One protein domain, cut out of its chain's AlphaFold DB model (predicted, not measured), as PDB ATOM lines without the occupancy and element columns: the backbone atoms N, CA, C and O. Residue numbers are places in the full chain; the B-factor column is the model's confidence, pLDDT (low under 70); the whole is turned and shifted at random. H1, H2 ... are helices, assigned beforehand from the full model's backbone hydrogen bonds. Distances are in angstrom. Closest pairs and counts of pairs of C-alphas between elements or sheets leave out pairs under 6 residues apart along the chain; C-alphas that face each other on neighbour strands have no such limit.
ATOM      1  N   LEU A  15      40.314 -21.368  21.529       85.69
ATOM      2  CA  LEU A  15      40.347 -21.641  22.967       85.69
ATOM      3  C   LEU A  15      38.979 -21.419  23.628       85.69
ATOM      4  O   LEU A  15      38.582 -22.242  24.444       85.69
ATOM      5  N   HIS A  16      38.213 -20.398  23.218       84.69
ATOM      6  CA  HIS A  16      36.831 -20.199  23.688       84.69
ATOM      7  C   HIS A  16      35.935 -21.397  23.350       84.69
ATOM      8  O   HIS A  16      35.142 -21.845  24.175       84.69
ATOM      9  N   TYR A  17      36.090 -21.957  22.148       82.06
ATOM     10  CA  TYR A  17      35.379 -23.173  21.756       82.06
ATOM     11  C   TYR A  17      35.814 -24.390  22.565       82.06
ATOM     12  O   TYR A  17      34.969 -25.157  23.027       82.06
ATOM     13  N   ALA A  18      37.121 -24.570  22.736       81.56
ATOM     14  CA  ALA A  18      37.668 -25.722  23.436       81.56
ATOM     15  C   ALA A  18      37.196 -25.777  24.898       81.56
ATOM     16  O   ALA A  18      36.871 -26.855  25.389       81.56
ATOM     17  N   VAL A  19      37.071 -24.624  25.566       80.50
ATOM     18  CA  VAL A  19      36.556 -24.569  26.944       80.50
ATOM     19  C   VAL A  19      35.034 -24.733  27.028       80.50
ATOM     20  O   VAL A  19      34.546 -25.201  28.049       80.50
ATOM     21  N   GLN A  20      34.272 -24.392  25.980       76.62
ATOM     22  CA  GLN A  20      32.800 -24.420  25.999       76.62
ATOM     23  C   GLN A  20      32.198 -25.831  25.956       76.62
ATOM     24  O   GLN A  20      31.149 -26.075  26.559       76.62
ATOM     25  N   TYR A  21      32.795 -26.736  25.179       70.56
ATOM     26  CA  TYR A  21      32.177 -28.015  24.831       70.56
ATOM     27  C   TYR A  21      32.785 -29.182  25.606       70.56
ATOM     28  O   TYR A  21      33.991 -29.391  25.585       70.56
ATOM     29  N   ASP A  22      31.929 -30.018  26.189       64.81
ATOM     30  CA  ASP A  22      32.311 -31.258  26.874       64.81
ATOM     31  C   ASP A  22      32.380 -32.451  25.904       64.81
ATOM     32  O   ASP A  22      31.668 -33.445  26.029       64.81
ATOM     33  N   GLN A  23      33.186 -32.322  24.850       67.38
ATOM     34  CA  GLN A  23      33.522 -33.455  23.987       67.38
ATOM     35  C   GLN A  23      34.935 -33.920  24.330       67.38
ATOM     36  O   GLN A  23      35.804 -33.097  24.617       67.38
ATOM     37  N   VAL A  24      35.189 -35.232  24.268       64.38
ATOM     38  CA  VAL A  24      36.505 -35.833  24.577       64.38
ATOM     39  C   VAL A  24      37.644 -35.119  23.830       64.38
ATOM     40  O   VAL A  24      38.710 -34.902  24.395       64.38
ATOM     41  N   GLY A  25      37.395 -34.673  22.592       64.88
ATOM     42  CA  GLY A  25      38.363 -33.907  21.802       64.88
ATOM     43  C   GLY A  25      38.560 -32.448  22.233       64.88
ATOM     44  O   GLY A  25      39.648 -31.916  22.039       64.88
ATOM     45  N   SER A  26      37.564 -31.798  22.840       72.50
ATOM     46  CA  SER A  26      37.661 -30.395  23.273       72.50
ATOM     47  C   SER A  26      38.591 -30.219  24.471       72.50
ATOM     48  O   SER A  26      39.336 -29.250  24.531       72.50
ATOM     49  N   THR A  27      38.594 -31.194  25.383       71.62
ATOM     50  CA  THR A  27      39.492 -31.245  26.547       71.62
ATOM     51  C   THR A  27      40.959 -31.238  26.128       71.62
ATOM     52  O   THR A  27      41.736 -30.388  26.558       71.62
ATOM     53  N   GLU A  28      41.331 -32.177  25.261       77.62
ATOM     54  CA  GLU A  28      42.709 -32.289  24.788       77.62
ATOM     55  C   GLU A  28      43.093 -31.065  23.954       77.62
ATOM     56  O   GLU A  28      44.193 -30.536  24.075       77.62
ATOM     57  N   MET A  29      42.149 -30.540  23.171       80.44
ATOM     58  CA  MET A  29      42.355 -29.314  22.414       80.44
ATOM     59  C   MET A  29      42.597 -28.104  23.325       80.44
ATOM     60  O   MET A  29      43.494 -27.321  23.039       80.44
ATOM     61  N   ALA A  30      41.868 -27.957  24.435       80.94
ATOM     62  CA  ALA A  30      42.092 -26.874  25.391       80.94
ATOM     63  C   ALA A  30      43.494 -26.958  26.011       80.94
ATOM     64  O   ALA A  30      44.207 -25.959  26.012       80.94
ATOM     65  N   ARG A  31      43.921 -28.150  26.455       79.31
ATOM     66  CA  ARG A  31      45.285 -28.380  26.966       79.31
ATOM     67  C   ARG A  31      46.346 -27.998  25.942       79.31
ATOM     68  O   ARG A  31      47.211 -27.175  26.224       79.31
ATOM     69  N   LEU A  32      46.227 -28.533  24.727       82.94
ATOM     70  CA  LEU A  32      47.179 -28.274  23.649       82.94
ATOM     71  C   LEU A  32      47.251 -26.792  23.274       82.94
ATOM     72  O   LEU A  32      48.313 -26.329  22.882       82.94
ATOM     73  N   LEU A  33      46.149 -26.044  23.370       84.94
ATOM     74  CA  LEU A  33      46.132 -24.604  23.100       84.94
ATOM     75  C   LEU A  33      46.717 -23.785  24.255       84.94
ATOM     76  O   LEU A  33      47.348 -22.764  24.009       84.94
ATOM     77  N   LEU A  34      46.541 -24.230  25.499       84.00
ATOM     78  CA  LEU A  34      47.084 -23.568  26.689       84.00
ATOM     79  C   LEU A  34      48.586 -23.822  26.885       84.00
ATOM     80  O   LEU A  34      49.265 -22.995  27.493       84.00
ATOM     81  N   ASP A  35      49.125 -24.916  26.341       82.88
ATOM     82  CA  ASP A  35      50.567 -25.215  26.342       82.88
ATOM     83  C   ASP A  35      51.357 -24.441  25.273       82.88
ATOM     84  O   ASP A  35      52.595 -24.400  25.287       82.88
ATOM     85  N   ARG A  36      50.664 -23.801  24.330       82.88
ATOM     86  CA  ARG A  36      51.291 -23.039  23.252       82.88
ATOM     87  C   ARG A  36      51.758 -21.670  23.723       82.88
ATOM     88  O   ARG A  36      50.980 -20.865  24.213       82.88
ATOM     89  N   ARG A  37      53.035 -21.365  23.477       78.81
ATOM     90  CA  ARG A  37      53.628 -20.054  23.798       78.81
ATOM     91  C   ARG A  37      53.258 -18.944  22.816       78.81
ATOM     92  O   ARG A  37      53.434 -17.777  23.141       78.81
ATOM     93  N   ASP A  38      52.813 -19.295  21.612       82.00
ATOM     94  CA  ASP A  38      52.424 -18.334  20.577       82.00
ATOM     95  C   ASP A  38      50.969 -17.870  20.711       82.00
ATOM     96  O   ASP A  38      50.542 -16.979  19.984       82.00
ATOM     97  N   GLN A  39      50.209 -18.446  21.644       81.62
ATOM     98  CA  GLN A  39      48.813 -18.120  21.881       81.62
ATOM     99  C   GLN A  39      48.654 -17.345  23.185       81.62
ATOM    100  O   GLN A  39      49.149 -17.765  24.224       81.62
ATOM    101  N   ASP A  40      47.918 -16.235  23.136       85.50
ATOM    102  CA  ASP A  40      47.482 -15.545  24.345       85.50
ATOM    103  C   ASP A  40      46.296 -16.305  24.971       85.50
ATOM    104  O   ASP A  40      45.218 -16.371  24.359       85.50
ATOM    105  N   PRO A  41      46.461 -16.897  26.167       85.19
ATOM    106  CA  PRO A  41      45.376 -17.591  26.843       85.19
ATOM    107  C   PRO A  41      44.315 -16.644  27.417       85.19
ATOM    108  O   PRO A  41      43.236 -17.108  27.777       85.19
ATOM    109  N   ASN A  42      44.594 -15.339  27.496       87.06
ATOM    110  CA  ASN A  42      43.692 -14.319  28.030       87.06
ATOM    111  C   ASN A  42      42.974 -13.534  26.922       87.06
ATOM    112  O   ASN A  42      42.359 -12.505  27.193       87.06
ATOM    113  N   VAL A  43      43.028 -14.022  25.677       88.12
ATOM    114  CA  VAL A  43      42.398 -13.371  24.524       88.12
ATOM    115  C   VAL A  43      40.915 -13.101  24.780       88.12
ATOM    116  O   VAL A  43      40.145 -14.019  25.037       88.12
ATOM    117  N   THR A  44      40.490 -11.847  24.688       87.88
ATOM    118  CA  THR A  44      39.077 -11.476  24.850       87.88
ATOM    119  C   THR A  44      38.295 -11.698  23.561       87.88
ATOM    120  O   THR A  44      38.836 -11.464  22.480       87.88
ATOM    121  N   VAL A  45      37.010 -12.050  23.651       84.88
ATOM    122  CA  VAL A  45      36.068 -11.991  22.518       84.88
ATOM    123  C   VAL A  45      35.881 -10.521  22.093       84.88
ATOM    124  O   VAL A  45      35.252  -9.768  22.831       84.88
ATOM    125  N   PRO A  46      36.404 -10.054  20.943       80.12
ATOM    126  CA  PRO A  46      36.414  -8.623  20.611       80.12
ATOM    127  C   PRO A  46      35.086  -8.113  20.045       80.12
ATOM    128  O   PRO A  46      34.852  -6.912  20.005       80.12
ATOM    129  N   TYR A  47      34.251  -9.023  19.558       77.31
ATOM    130  CA  TYR A  47      32.883  -8.780  19.126       77.31
ATOM    131  C   TYR A  47      32.144 -10.104  19.267       77.31
ATOM    132  O   TYR A  47      32.718 -11.148  18.972       77.31
ATOM    133  N   SER A  48      30.886 -10.096  19.690       73.94
ATOM    134  CA  SER A  48      30.076 -11.315  19.703       73.94
ATOM    135  C   SER A  48      28.707 -11.055  19.107       73.94
ATOM    136  O   SER A  48      28.121  -9.988  19.270       73.94
ATOM    137  N   SER A  49      28.169 -12.061  18.421       69.38
ATOM    138  CA  SER A  49      26.753 -12.072  18.043       69.38
ATOM    139  C   SER A  49      25.840 -12.209  19.269       69.38
ATOM    140  O   SER A  49      24.643 -11.927  19.185       69.38
ATOM    141  N   ARG A  50      26.402 -12.624  20.412       68.31
ATOM    142  CA  ARG A  50      25.743 -12.759  21.709       68.31
ATOM    143  C   ARG A  50      26.338 -11.722  22.663       68.31
ATOM    144  O   ARG A  50      27.488 -11.835  23.075       68.31
ATOM    145  N   SER A  51      25.572 -10.682  22.990       68.88
ATOM    146  CA  SER A  51      26.070  -9.535  23.768       68.88
ATOM    147  C   SER A  51      26.496  -9.874  25.201       68.88
ATOM    148  O   SER A  51      27.143  -9.069  25.859       68.88
ATOM    149  N   ASP A  52      26.122 -11.047  25.706       74.44
ATOM    150  CA  ASP A  52      26.517 -11.577  27.010       74.44
ATOM    151  C   ASP A  52      27.905 -12.237  27.012       74.44
ATOM    152  O   ASP A  52      28.488 -12.407  28.081       74.44
ATOM    153  N   GLU A  53      28.446 -12.559  25.836       80.12
ATOM    154  CA  GLU A  53      29.750 -13.209  25.657       80.12
ATOM    155  C   GLU A  53      30.839 -12.243  25.156       80.12
ATOM    156  O   GLU A  53      32.022 -12.589  25.124       80.12
ATOM    157  N   GLU A  54      30.449 -11.027  24.773       82.62
ATOM    158  CA  GLU A  54      31.372 -10.003  24.301       82.62
ATOM    159  C   GLU A  54      32.344  -9.581  25.406       82.62
ATOM    160  O   GLU A  54      31.981  -9.338  26.556       82.62
ATOM    161  N   GLY A  55      33.618  -9.513  25.043       86.81
ATOM    162  CA  GLY A  55      34.695  -9.097  25.918       86.81
ATOM    163  C   GLY A  55      35.211 -10.152  26.877       86.81
ATOM    164  O   GLY A  55      36.231  -9.895  27.512       86.81
ATOM    165  N   LEU A  56      34.571 -11.319  26.985       88.12
ATOM    166  CA  LEU A  56      35.010 -12.372  27.897       88.12
ATOM    167  C   LEU A  56      36.366 -12.942  27.466       88.12
ATOM    168  O   LEU A  56      36.596 -13.171  26.283       88.12
ATOM    169  N   THR A  57      37.253 -13.183  28.431       89.06
ATOM    170  CA  THR A  57      38.423 -14.059  28.252       89.06
ATOM    171  C   THR A  57      37.964 -15.522  28.201       89.06
ATOM    172  O   THR A  57      36.832 -15.811  28.605       89.06
ATOM    173  N   PRO A  58      38.806 -16.496  27.811       86.31
ATOM    174  CA  PRO A  58      38.392 -17.895  27.775       86.31
ATOM    175  C   PRO A  58      38.029 -18.422  29.169       86.31
ATOM    176  O   PRO A  58      37.077 -19.189  29.311       86.31
ATOM    177  N   LEU A  59      38.725 -17.954  30.212       85.00
ATOM    178  CA  LEU A  59      38.404 -18.284  31.600       85.00
ATOM    179  C   LEU A  59      37.078 -17.646  32.042       85.00
ATOM    180  O   LEU A  59      36.214 -18.345  32.572       85.00
ATOM    181  N   CYS A  60      36.858 -16.355  31.761       86.12
ATOM    182  CA  CYS A  60      35.573 -15.701  32.025       86.12
ATOM    183  C   CYS A  60      34.426 -16.380  31.263       86.12
ATOM    184  O   CYS A  60      33.348 -16.569  31.817       86.12
ATOM    185  N   PHE A  61      34.654 -16.785  30.014       83.94
ATOM    186  CA  PHE A  61      33.679 -17.468  29.166       83.94
ATOM    187  C   PHE A  61      33.283 -18.829  29.740       83.94
ATOM    188  O   PHE A  61      32.100 -19.183  29.768       83.94
ATOM    189  N   ALA A  62      34.268 -19.571  30.247       79.50
ATOM    190  CA  ALA A  62      34.056 -20.848  30.903       79.50
ATOM    191  C   ALA A  62      33.237 -20.694  32.202       79.50
ATOM    192  O   ALA A  62      32.336 -21.490  32.458       79.50
ATOM    193  N   LEU A  63      33.473 -19.628  32.973       79.25
ATOM    194  CA  LEU A  63      32.704 -19.303  34.184       79.25
ATOM    195  C   LEU A  63      31.309 -18.728  33.887       79.25
ATOM    196  O   LEU A  63      30.382 -18.906  34.678       79.25
ATOM    197  N   HIS A  64      31.158 -18.029  32.763       78.56
ATOM    198  CA  HIS A  64      29.899 -17.430  32.332       78.56
ATOM    199  C   HIS A  64      28.890 -18.485  31.881       78.56
ATOM    200  O   HIS A  64      27.684 -18.362  32.104       78.56
ATOM    201  N   ASN A  65      29.379 -19.547  31.243       73.75
ATOM    202  CA  ASN A  65      28.523 -20.595  30.729       73.75
ATOM    203  C   ASN A  65      28.257 -21.658  31.817       73.75
ATOM    204  O   ASN A  65      29.156 -22.336  32.293       73.75
ATOM    205  N   PRO A  66      27.000 -21.895  32.213       61.03
ATOM    206  CA  PRO A  66      26.678 -22.957  33.170       61.03
ATOM    207  C   PRO A  66      26.693 -24.353  32.540       61.03
ATOM    208  O   PRO A  66      26.628 -25.361  33.240       61.03
ATOM    209  N   LYS A  67      26.707 -24.403  31.202       60.94
ATOM    210  CA  LYS A  67      26.911 -25.625  30.420       60.94
ATOM    211  C   LYS A  67      28.379 -26.023  30.363       60.94
ATOM    212  O   LYS A  67      28.663 -27.153  29.975       60.94
ATOM    213  N   THR A  68      29.284 -25.114  30.721       58.78
ATOM    214  CA  THR A  68      30.687 -25.455  30.871       58.78
ATOM    215  C   THR A  68      30.783 -26.476  31.992       58.78
ATOM    216  O   THR A  68      30.333 -26.219  33.107       58.78
ATOM    217  N   ARG A  69      31.246 -27.666  31.607       56.53
ATOM    218  CA  ARG A  69      31.565 -28.865  32.390       56.53
ATOM    219  C   ARG A  69      31.230 -28.864  33.894       56.53
ATOM    220  O   ARG A  69      31.699 -28.030  34.661       56.53
ATOM    221  N   LYS A  70      30.584 -29.948  34.345       54.25
ATOM    222  CA  LYS A  70      30.724 -30.435  35.736       54.25
ATOM    223  C   LYS A  70      32.137 -30.966  36.008       54.25
ATOM    224  O   LYS A  70      32.629 -30.829  37.118       54.25
ATOM    225  N   ASP A  71      32.786 -31.488  34.971       53.72
ATOM    226  CA  ASP A  71      34.167 -31.977  34.984       53.72
ATOM    227  C   ASP A  71      35.131 -30.856  34.579       53.72
ATOM    228  O   ASP A  71      35.941 -31.039  33.675       53.72
ATOM    229  N   PHE A  72      34.943 -29.644  35.113       55.62
ATOM    230  CA  PHE A  72      35.669 -28.446  34.678       55.62
ATOM    231  C   PHE A  72      37.174 -28.740  34.552       55.62
ATOM    232  O   PHE A  72      37.653 -29.573  35.325       55.62
ATOM    233  N   PRO A  73      37.906 -28.164  33.572       61.47
ATOM    234  CA  PRO A  73      39.333 -28.424  33.435       61.47
ATOM    235  C   PRO A  73      40.005 -28.379  34.797       61.47
ATOM    236  O   PRO A  73      39.853 -27.394  35.518       61.47
ATOM    237  N   ASP A  74      40.688 -29.465  35.140       67.00
ATOM    238  CA  ASP A  74      41.622 -29.500  36.257       67.00
ATOM    239  C   ASP A  74      42.438 -28.197  36.225       67.00
ATOM    240  O   ASP A  74      42.919 -27.801  35.154       67.00
ATOM    241  N   ALA A  75      42.517 -27.494  37.358       63.44
ATOM    242  CA  ALA A  75      43.157 -26.183  37.473       63.44
ATOM    243  C   ALA A  75      44.567 -26.169  36.861       63.44
ATOM    244  O   ALA A  75      45.012 -25.146  36.336       63.44
ATOM    245  N   ALA A  76      45.227 -27.332  36.830       65.88
ATOM    246  CA  ALA A  76      46.493 -27.562  36.148       65.88
ATOM    247  C   ALA A  76      46.524 -27.103  34.680       65.88
ATOM    248  O   ALA A  76      47.576 -26.688  34.200       65.88
ATOM    249  N   TRP A  77      45.405 -27.129  33.947       72.88
ATOM    250  CA  TRP A  77      45.392 -26.725  32.531       72.88
ATOM    251  C   TRP A  77      45.463 -25.208  32.400       72.88
ATOM    252  O   TRP A  77      46.004 -24.688  31.429       72.88
ATOM    253  N   PHE A  78      44.946 -24.493  33.396       74.56
ATOM    254  CA  PHE A  78      44.911 -23.041  33.410       74.56
ATOM    255  C   PHE A  78      46.153 -22.416  34.059       74.56
ATOM    256  O   PHE A  78      46.174 -21.211  34.279       74.56
ATOM    257  N   VAL A  79      47.225 -23.177  34.310       74.62
ATOM    258  CA  VAL A  79      48.449 -22.655  34.956       74.62
ATOM    259  C   VAL A  79      49.121 -21.515  34.170       74.62
ATOM    260  O   VAL A  79      49.842 -20.694  34.740       74.62
ATOM    261  N   ASN A  80      48.897 -21.460  32.853       79.56
ATOM    262  CA  ASN A  80      49.385 -20.393  31.974       79.56
ATOM    263  C   ASN A  80      48.394 -19.229  31.828       79.56
ATOM    264  O   ASN A  80      48.729 -18.218  31.215       79.56
ATOM    265  N   VAL A  81      47.183 -19.369  32.361       85.25
ATOM    266  CA  VAL A  81      46.118 -18.369  32.274       85.25
ATOM    267  C   VAL A  81      46.185 -17.483  33.499       85.25
ATOM    268  O   VAL A  81      46.514 -17.938  34.593       85.25
ATOM    269  N   ASP A  82      45.904 -16.202  33.311       86.31
ATOM    270  CA  ASP A  82      45.876 -15.278  34.426       86.31
ATOM    271  C   ASP A  82      44.493 -15.336  35.103       86.31
ATOM    272  O   ASP A  82      43.503 -14.920  34.498       86.31
ATOM    273  N   PRO A  83      44.383 -15.867  36.340       85.94
ATOM    274  CA  PRO A  83      43.098 -16.005  37.027       85.94
ATOM    275  C   PRO A  83      42.484 -14.656  37.419       85.94
ATOM    276  O   PRO A  83      41.323 -14.617  37.826       85.94
ATOM    277  N   ASP A  84      43.243 -13.569  37.284       88.44
ATOM    278  CA  ASP A  84      42.824 -12.203  37.580       88.44
ATOM    279  C   ASP A  84      42.702 -11.334  36.313       88.44
ATOM    280  O   ASP A  84      42.385 -10.147  36.413       88.44
ATOM    281  N   ALA A  85      42.890 -11.913  35.116       88.62
ATOM    282  CA  ALA A  85      42.739 -11.181  33.860       88.62
ATOM    283  C   ALA A  85      41.317 -10.648  33.693       88.62
ATOM    284  O   ALA A  85      40.345 -11.405  33.621       88.62
ATOM    285  N   VAL A  86      41.213  -9.327  33.578       90.44
ATOM    286  CA  VAL A  86      39.932  -8.657  33.374       90.44
ATOM    287  C   VAL A  86      39.439  -8.825  31.939       90.44
ATOM    288  O   VAL A  86      40.208  -8.773  30.978       90.44
ATOM    289  N   ASN A  87      38.130  -9.007  31.796       88.50
ATOM    290  CA  ASN A  87      37.443  -8.961  30.509       88.50
ATOM    291  C   ASN A  87      37.351  -7.504  29.982       88.50
ATOM    292  O   ASN A  87      37.739  -6.558  30.671       88.50
ATOM    293  N   LEU A  88      36.800  -7.280  28.778       87.50
ATOM    294  CA  LEU A  88      36.640  -5.908  28.238       87.50
ATOM    295  C   LEU A  88      35.668  -5.025  29.045       87.50
ATOM    296  O   LEU A  88      35.636  -3.812  28.848       87.50
ATOM    297  N   LEU A  89      34.889  -5.612  29.957       85.06
ATOM    298  CA  LEU A  89      34.020  -4.889  30.889       85.06
ATOM    299  C   LEU A  89      34.753  -4.493  32.184       85.06
ATOM    300  O   LEU A  89      34.157  -3.853  33.049       85.06
ATOM    301  N   GLY A  90      36.030  -4.862  32.329       88.12
ATOM    302  CA  GLY A  90      36.816  -4.633  33.539       88.12
ATOM    303  C   GLY A  90      36.483  -5.593  34.685       88.12
ATOM    304  O   GLY A  90      36.863  -5.331  35.823       88.12
ATOM    305  N   GLU A  91      35.762  -6.682  34.417       88.31
ATOM    306  CA  GLU A  91      35.415  -7.695  35.413       88.31
ATOM    307  C   GLU A  91      36.491  -8.779  35.467       88.31
ATOM    308  O   GLU A  91      36.895  -9.315  34.432       88.31
ATOM    309  N   THR A  92      36.909  -9.154  36.676       89.94
ATOM    310  CA  THR A  92      37.747 -10.343  36.877       89.94
ATOM    311  C   THR A  92      36.943 -11.626  36.623       89.94
ATOM    312  O   THR A  92      35.706 -11.605  36.682       89.94
ATOM    313  N   PRO A  93      37.595 -12.787  36.435       86.75
ATOM    314  CA  PRO A  93      36.902 -14.072  36.336       86.75
ATOM    315  C   PRO A  93      35.997 -14.342  37.550       86.75
ATOM    316  O   PRO A  93      34.870 -14.825  37.403       86.75
ATOM    317  N   LEU A  94      36.431 -13.932  38.747       84.75
ATOM    318  CA  LEU A  94      35.637 -14.016  39.973       84.75
ATOM    319  C   LEU A  94      34.385 -13.121  39.929       84.75
ATOM    320  O   LEU A  94      33.313 -13.524  40.390       84.75
ATOM    321  N   ASP A  95      34.493 -11.911  39.380       86.31
ATOM    322  CA  ASP A  95      33.352 -11.007  39.211       86.31
ATOM    323  C   ASP A  95      32.366 -11.546  38.173       86.31
ATOM    324  O   ASP A  95      31.161 -11.600  38.444       86.31
ATOM    325  N   THR A  96      32.866 -12.046  37.037       84.50
ATOM    326  CA  THR A  96      32.050 -12.711  36.012       84.50
ATOM    327  C   THR A  96      31.285 -13.897  36.604       84.50
ATOM    328  O   THR A  96      30.080 -14.039  36.370       84.50
ATOM    329  N   GLN A  97      31.934 -14.717  37.435       79.88
ATOM    330  CA  GLN A  97      31.290 -15.835  38.126       79.88
ATOM    331  C   GLN A  97      30.168 -15.356  39.060       79.88
ATOM    332  O   GLN A  97      29.041 -15.860  38.999       79.88
ATOM    333  N   LYS A  98      30.440 -14.360  39.914       82.06
ATOM    334  CA  LYS A  98      29.443 -13.791  40.839       82.06
ATOM    335  C   LYS A  98      28.253 -13.203  40.083       82.06
ATOM    336  O   LYS A  98      27.105 -13.432  40.469       82.06
ATOM    337  N   ASN A  99      28.510 -12.471  39.003       82.25
ATOM    338  CA  ASN A  99      27.475 -11.861  38.172       82.25
ATOM    339  C   ASN A  99      26.631 -12.923  37.462       82.25
ATOM    340  O   ASN A  99      25.402 -12.817  37.437       82.25
ATOM    341  N   THR A 100      27.253 -13.999  36.987       78.62
ATOM    342  CA  THR A 100      26.563 -15.150  36.389       78.62
ATOM    343  C   THR A 100      25.679 -15.870  37.408       78.62
ATOM    344  O   THR A 100      24.510 -16.132  37.124       78.62
ATOM    345  N   ALA A 101      26.179 -16.115  38.623       76.81
ATOM    346  CA  ALA A 101      25.417 -16.738  39.708       76.81
ATOM    347  C   ALA A 101      24.244 -15.865  40.195       76.81
ATOM    348  O   ALA A 101      23.191 -16.385  40.574       76.81
ATOM    349  N   ARG A 102      24.399 -14.533  40.168       77.56
ATOM    350  CA  ARG A 102      23.314 -13.575  40.446       77.56
ATOM    351  C   ARG A 102      22.231 -13.614  39.370       77.56
ATOM    352  O   ARG A 102      21.054 -13.662  39.717       77.56
ATOM    353  N   LYS A 103      22.621 -13.622  38.089       76.25
ATOM    354  CA  LYS A 103      21.700 -13.714  36.941       76.25
ATOM    355  C   LYS A 103      20.996 -15.072  36.870       76.25
ATOM    356  O   LYS A 103      19.856 -15.146  36.427       76.25
ATOM    357  N   ASN A 104      21.649 -16.130  37.353       70.19
ATOM    358  CA  ASN A 104      21.156 -17.499  37.300       70.19
ATOM    359  C   ASN A 104      21.105 -18.156  38.694       70.19
ATOM    360  O   ASN A 104      21.908 -19.038  39.007       70.19
ATOM    361  N   PRO A 105      20.138 -17.785  39.548       66.56
ATOM    362  CA  PRO A 105      20.087 -18.253  40.932       66.56
ATOM    363  C   PRO A 105      19.876 -19.769  41.080       66.56
ATOM    364  O   PRO A 105      20.200 -20.323  42.126       66.56
ATOM    365  N   HIS A 106      19.380 -20.455  40.048       64.12
ATOM    366  CA  HIS A 106      19.250 -21.918  40.026       64.12
ATOM    367  C   HIS A 106      20.588 -22.649  39.813       64.12
ATOM    368  O   HIS A 106      20.663 -23.858  40.011       64.12
ATOM    369  N   LEU A 107      21.647 -21.923  39.440       58.66
ATOM    370  CA  LEU A 107      22.988 -22.453  39.168       58.66
ATOM    371  C   LEU A 107      23.953 -22.280  40.356       58.66
ATOM    372  O   LEU A 107      25.114 -22.671  40.274       58.66
ATOM    373  N   LYS A 108      23.450 -21.784  41.499       53.31
ATOM    374  CA  LYS A 108      24.185 -21.600  42.769       53.31
ATOM    375  C   LYS A 108      24.825 -22.876  43.335       53.31
ATOM    376  O   LYS A 108      25.700 -22.776  44.186       53.31
ATOM    377  N   ASN A 109      24.417 -24.054  42.864       49.12
ATOM    378  CA  ASN A 109      24.929 -25.341  43.340       49.12
ATOM    379  C   ASN A 109      26.242 -25.766  42.668       49.12
ATOM    380  O   ASN A 109      26.791 -26.803  43.031       49.12
ATOM    381  N   ASN A 110      26.764 -24.990  41.713       52.91
ATOM    382  CA  ASN A 110      28.075 -25.253  41.123       52.91
ATOM    383  C   ASN A 110      29.179 -24.680  42.036       52.91
ATOM    384  O   ASN A 110      29.896 -23.740  41.702       52.91
ATOM    385  N   ALA A 111      29.253 -25.225  43.254       49.38
ATOM    386  CA  ALA A 111      30.154 -24.801  44.326       49.38
ATOM    387  C   ALA A 111      31.641 -25.083  44.037       49.38
ATOM    388  O   ALA A 111      32.485 -24.693  44.832       49.38
ATOM    389  N   SER A 112      31.969 -25.728  42.913       57.72
ATOM    390  CA  SER A 112      33.342 -26.107  42.551       57.72
ATOM    391  C   SER A 112      34.186 -24.941  42.021       57.72
ATOM    392  O   SER A 112      35.405 -25.033  41.963       57.72
ATOM    393  N   PHE A 113      33.550 -23.839  41.621       60.91
ATOM    394  CA  PHE A 113      34.208 -22.769  40.871       60.91
ATOM    395  C   PHE A 113      35.063 -21.781  41.673       60.91
ATOM    396  O   PHE A 113      36.110 -21.396  41.161       60.91
ATOM    397  N   PRO A 114      34.679 -21.345  42.890       61.44
ATOM    398  CA  PRO A 114      35.554 -20.489  43.692       61.44
ATOM    399  C   PRO A 114      36.886 -21.182  44.011       61.44
ATOM    400  O   PRO A 114      37.930 -20.550  43.922       61.44
ATOM    401  N   PHE A 115      36.844 -22.493  44.283       66.38
ATOM    402  CA  PHE A 115      38.032 -23.310  44.542       66.38
ATOM    403  C   PHE A 115      38.973 -23.378  43.341       66.38
ATOM    404  O   PHE A 115      40.182 -23.364  43.521       66.38
ATOM    405  N   LEU A 116      38.428 -23.385  42.123       74.75
ATOM    406  CA  LEU A 116      39.231 -23.441  40.909       74.75
ATOM    407  C   LEU A 116      40.146 -22.217  40.757       74.75
ATOM    408  O   LEU A 116      41.309 -22.372  40.407       74.75
ATOM    409  N   LEU A 117      39.643 -20.997  40.976       79.81
ATOM    410  CA  LEU A 117      40.471 -19.795  40.802       79.81
ATOM    411  C   LEU A 117      41.614 -19.745  41.819       79.81
ATOM    412  O   LEU A 117      42.723 -19.353  41.463       79.81
ATOM    413  N   ASP A 118      41.352 -20.170  43.054       82.38
ATOM    414  CA  ASP A 118      42.379 -20.273  44.092       82.38
ATOM    415  C   ASP A 118      43.403 -21.365  43.743       82.38
ATOM    416  O   ASP A 118      44.603 -21.114  43.777       82.38
ATOM    417  N   GLU A 119      42.950 -22.526  43.265       82.56
ATOM    418  CA  GLU A 119      43.824 -23.615  42.818       82.56
ATOM    419  C   GLU A 119      44.702 -23.214  41.616       82.56
ATOM    420  O   GLU A 119      45.895 -23.516  41.584       82.56
ATOM    421  N   ILE A 120      44.160 -22.461  40.650       82.69
ATOM    422  CA  ILE A 120      44.938 -21.912  39.524       82.69
ATOM    423  C   ILE A 120      46.028 -20.960  40.038       82.69
ATOM    424  O   ILE A 120      47.170 -21.026  39.569       82.69
ATOM    425  N   ARG A 121      45.707 -20.084  41.002       86.75
ATOM    426  CA  ARG A 121      46.689 -19.170  41.616       86.75
ATOM    427  C   ARG A 121      47.792 -19.935  42.343       86.75
ATOM    428  O   ARG A 121      48.968 -19.601  42.166       86.75
ATOM    429  N   ASP A 122      47.435 -20.966  43.102       85.81
ATOM    430  CA  ASP A 122      48.385 -21.794  43.850       85.81
ATOM    431  C   ASP A 122      49.337 -22.541  42.905       85.81
ATOM    432  O   ASP A 122      50.560 -22.462  43.053       85.81
ATOM    433  N   LEU A 123      48.804 -23.194  41.867       82.69
ATOM    434  CA  LEU A 123      49.603 -23.919  40.873       82.69
ATOM    435  C   LEU A 123      50.527 -22.989  40.080       82.69
ATOM    436  O   LEU A 123      51.678 -23.338  39.797       82.69
ATOM    437  N   ARG A 124      50.057 -21.783  39.744       84.31
ATOM    438  CA  ARG A 124      50.880 -20.769  39.073       84.31
ATOM    439  C   ARG A 124      52.012 -20.290  39.977       84.31
ATOM    440  O   ARG A 124      53.147 -20.191  39.511       84.31
ATOM    441  N   SER A 125      51.721 -20.041  41.252       86.62
ATOM    442  CA  SER A 125      52.718 -19.637  42.250       86.62
ATOM    443  C   SER A 125      53.791 -20.715  42.430       86.62
ATOM    444  O   SER A 125      54.983 -20.411  42.398       86.62
ATOM    445  N   LEU A 126      53.391 -21.990  42.506       84.38
ATOM    446  CA  LEU A 126      54.309 -23.130  42.596       84.38
ATOM    447  C   LEU A 126      55.212 -23.253  41.357       84.38
ATOM    448  O   LEU A 126      56.418 -23.492  41.465       84.38
ATOM    449  N   ARG A 127      54.654 -23.051  40.160       80.31
ATOM    450  CA  ARG A 127      55.426 -23.081  38.911       80.31
ATOM    451  C   ARG A 127      56.435 -21.937  38.823       80.31
ATOM    452  O   ARG A 127      57.541 -22.132  38.330       80.31
ATOM    453  N   GLN A 128      56.064 -20.746  39.283       79.56
ATOM    454  CA  GLN A 128      56.982 -19.610  39.315       79.56
ATOM    455  C   GLN A 128      58.122 -19.844  40.313       79.56
ATOM    456  O   GLN A 128      59.275 -19.621  39.955       79.56
ATOM    457  N   ALA A 129      57.824 -20.382  41.501       77.94
ATOM    458  CA  ALA A 129      58.825 -20.697  42.524       77.94
ATOM    459  C   ALA A 129      59.839 -21.766  42.071       77.94
ATOM    460  O   ALA A 129      61.043 -21.608  42.247       77.94
ATOM    461  N   THR A 130      59.371 -22.830  41.412       70.50
ATOM    462  CA  THR A 130      60.255 -23.886  40.871       70.50
ATOM    463  C   THR A 130      61.103 -23.410  39.688       70.50
ATOM    464  O   THR A 130      62.171 -23.958  39.426       70.50
TER     465      THR A 130
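What this domain is: This is residues 15 to 130 of the 159 residues of an uncharacterized protein of Ophiostoma piceae (strain UAMH 11346) (UniProt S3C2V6). Two short helices, H3 and H4, fill the space between a helical hairpin, H1 and H2, on one side and H5 and H6 on the other; H3 bridges H1 and H5, and H4 bridges H2 and H6. H5 and H6 run away from each other from neighbouring starts and make the longest axis. The printed part has 116 residues with six named helices, H1 to H6, and no named strand; the class is all helix, though only 57 residues are in named elements. It is compact, with a radius of gyration of the C-alphas of 13.5 A and spans of 40 by 31 by 28 A.

Where its parts are: Find C-alpha 15 at (40.347, -21.641, 22.967), where H1, residues 15 to 20, begins. H2 is residues 24 to 34, 16.3 A long; H3 is 58 to 64; H4 is 75 to 78; H5 is 93 to 103, 15.2 A. H6, residues 113 to 130, runs 26.1 A to C-alpha 130 at (60.255, -23.886, 40.871).

How they stand to each other: H1 and H2 form a hairpin and touch, closest at C-alphas 18 and 26, 4.7 A, at 36 degrees, only just a steep tilt, opposite ways. H3 touches H1 at C-alphas 58 and 16, 4.9 A, and H5 at C-alphas 60 and 93, 4.8 A. Both pairs run the same way at shallow tilts, 25 and 24 degrees; the helix packing is only just mostly aligned. H4 touches H2 at C-alphas 77 and 31, 5.8 A, and H6, by its residues 116 to 123 alone, at C-alphas 75 and 120, 5.1 A. H5 and H6 are close but not clearly touching, 7.5 A at C-alphas 94 and 114. O i to N i+4 pairs are within hydrogen-bond range throughout H1, H3 and H5, in 6 of 7 in H2 and 12 of 14 in H6; H4 is too short for one.

The domain as a whole: The C-alphas farthest apart, of Ser 49 and Thr 130, are 42.2 A apart. The printed part has no cut; the links H2 to H3 and H4 to H5 are long. Mean pLDDT of the printed part is 76.7, with residues 22 to 25, 49 to 51, 66 to 76 and 105 to 115 under 70.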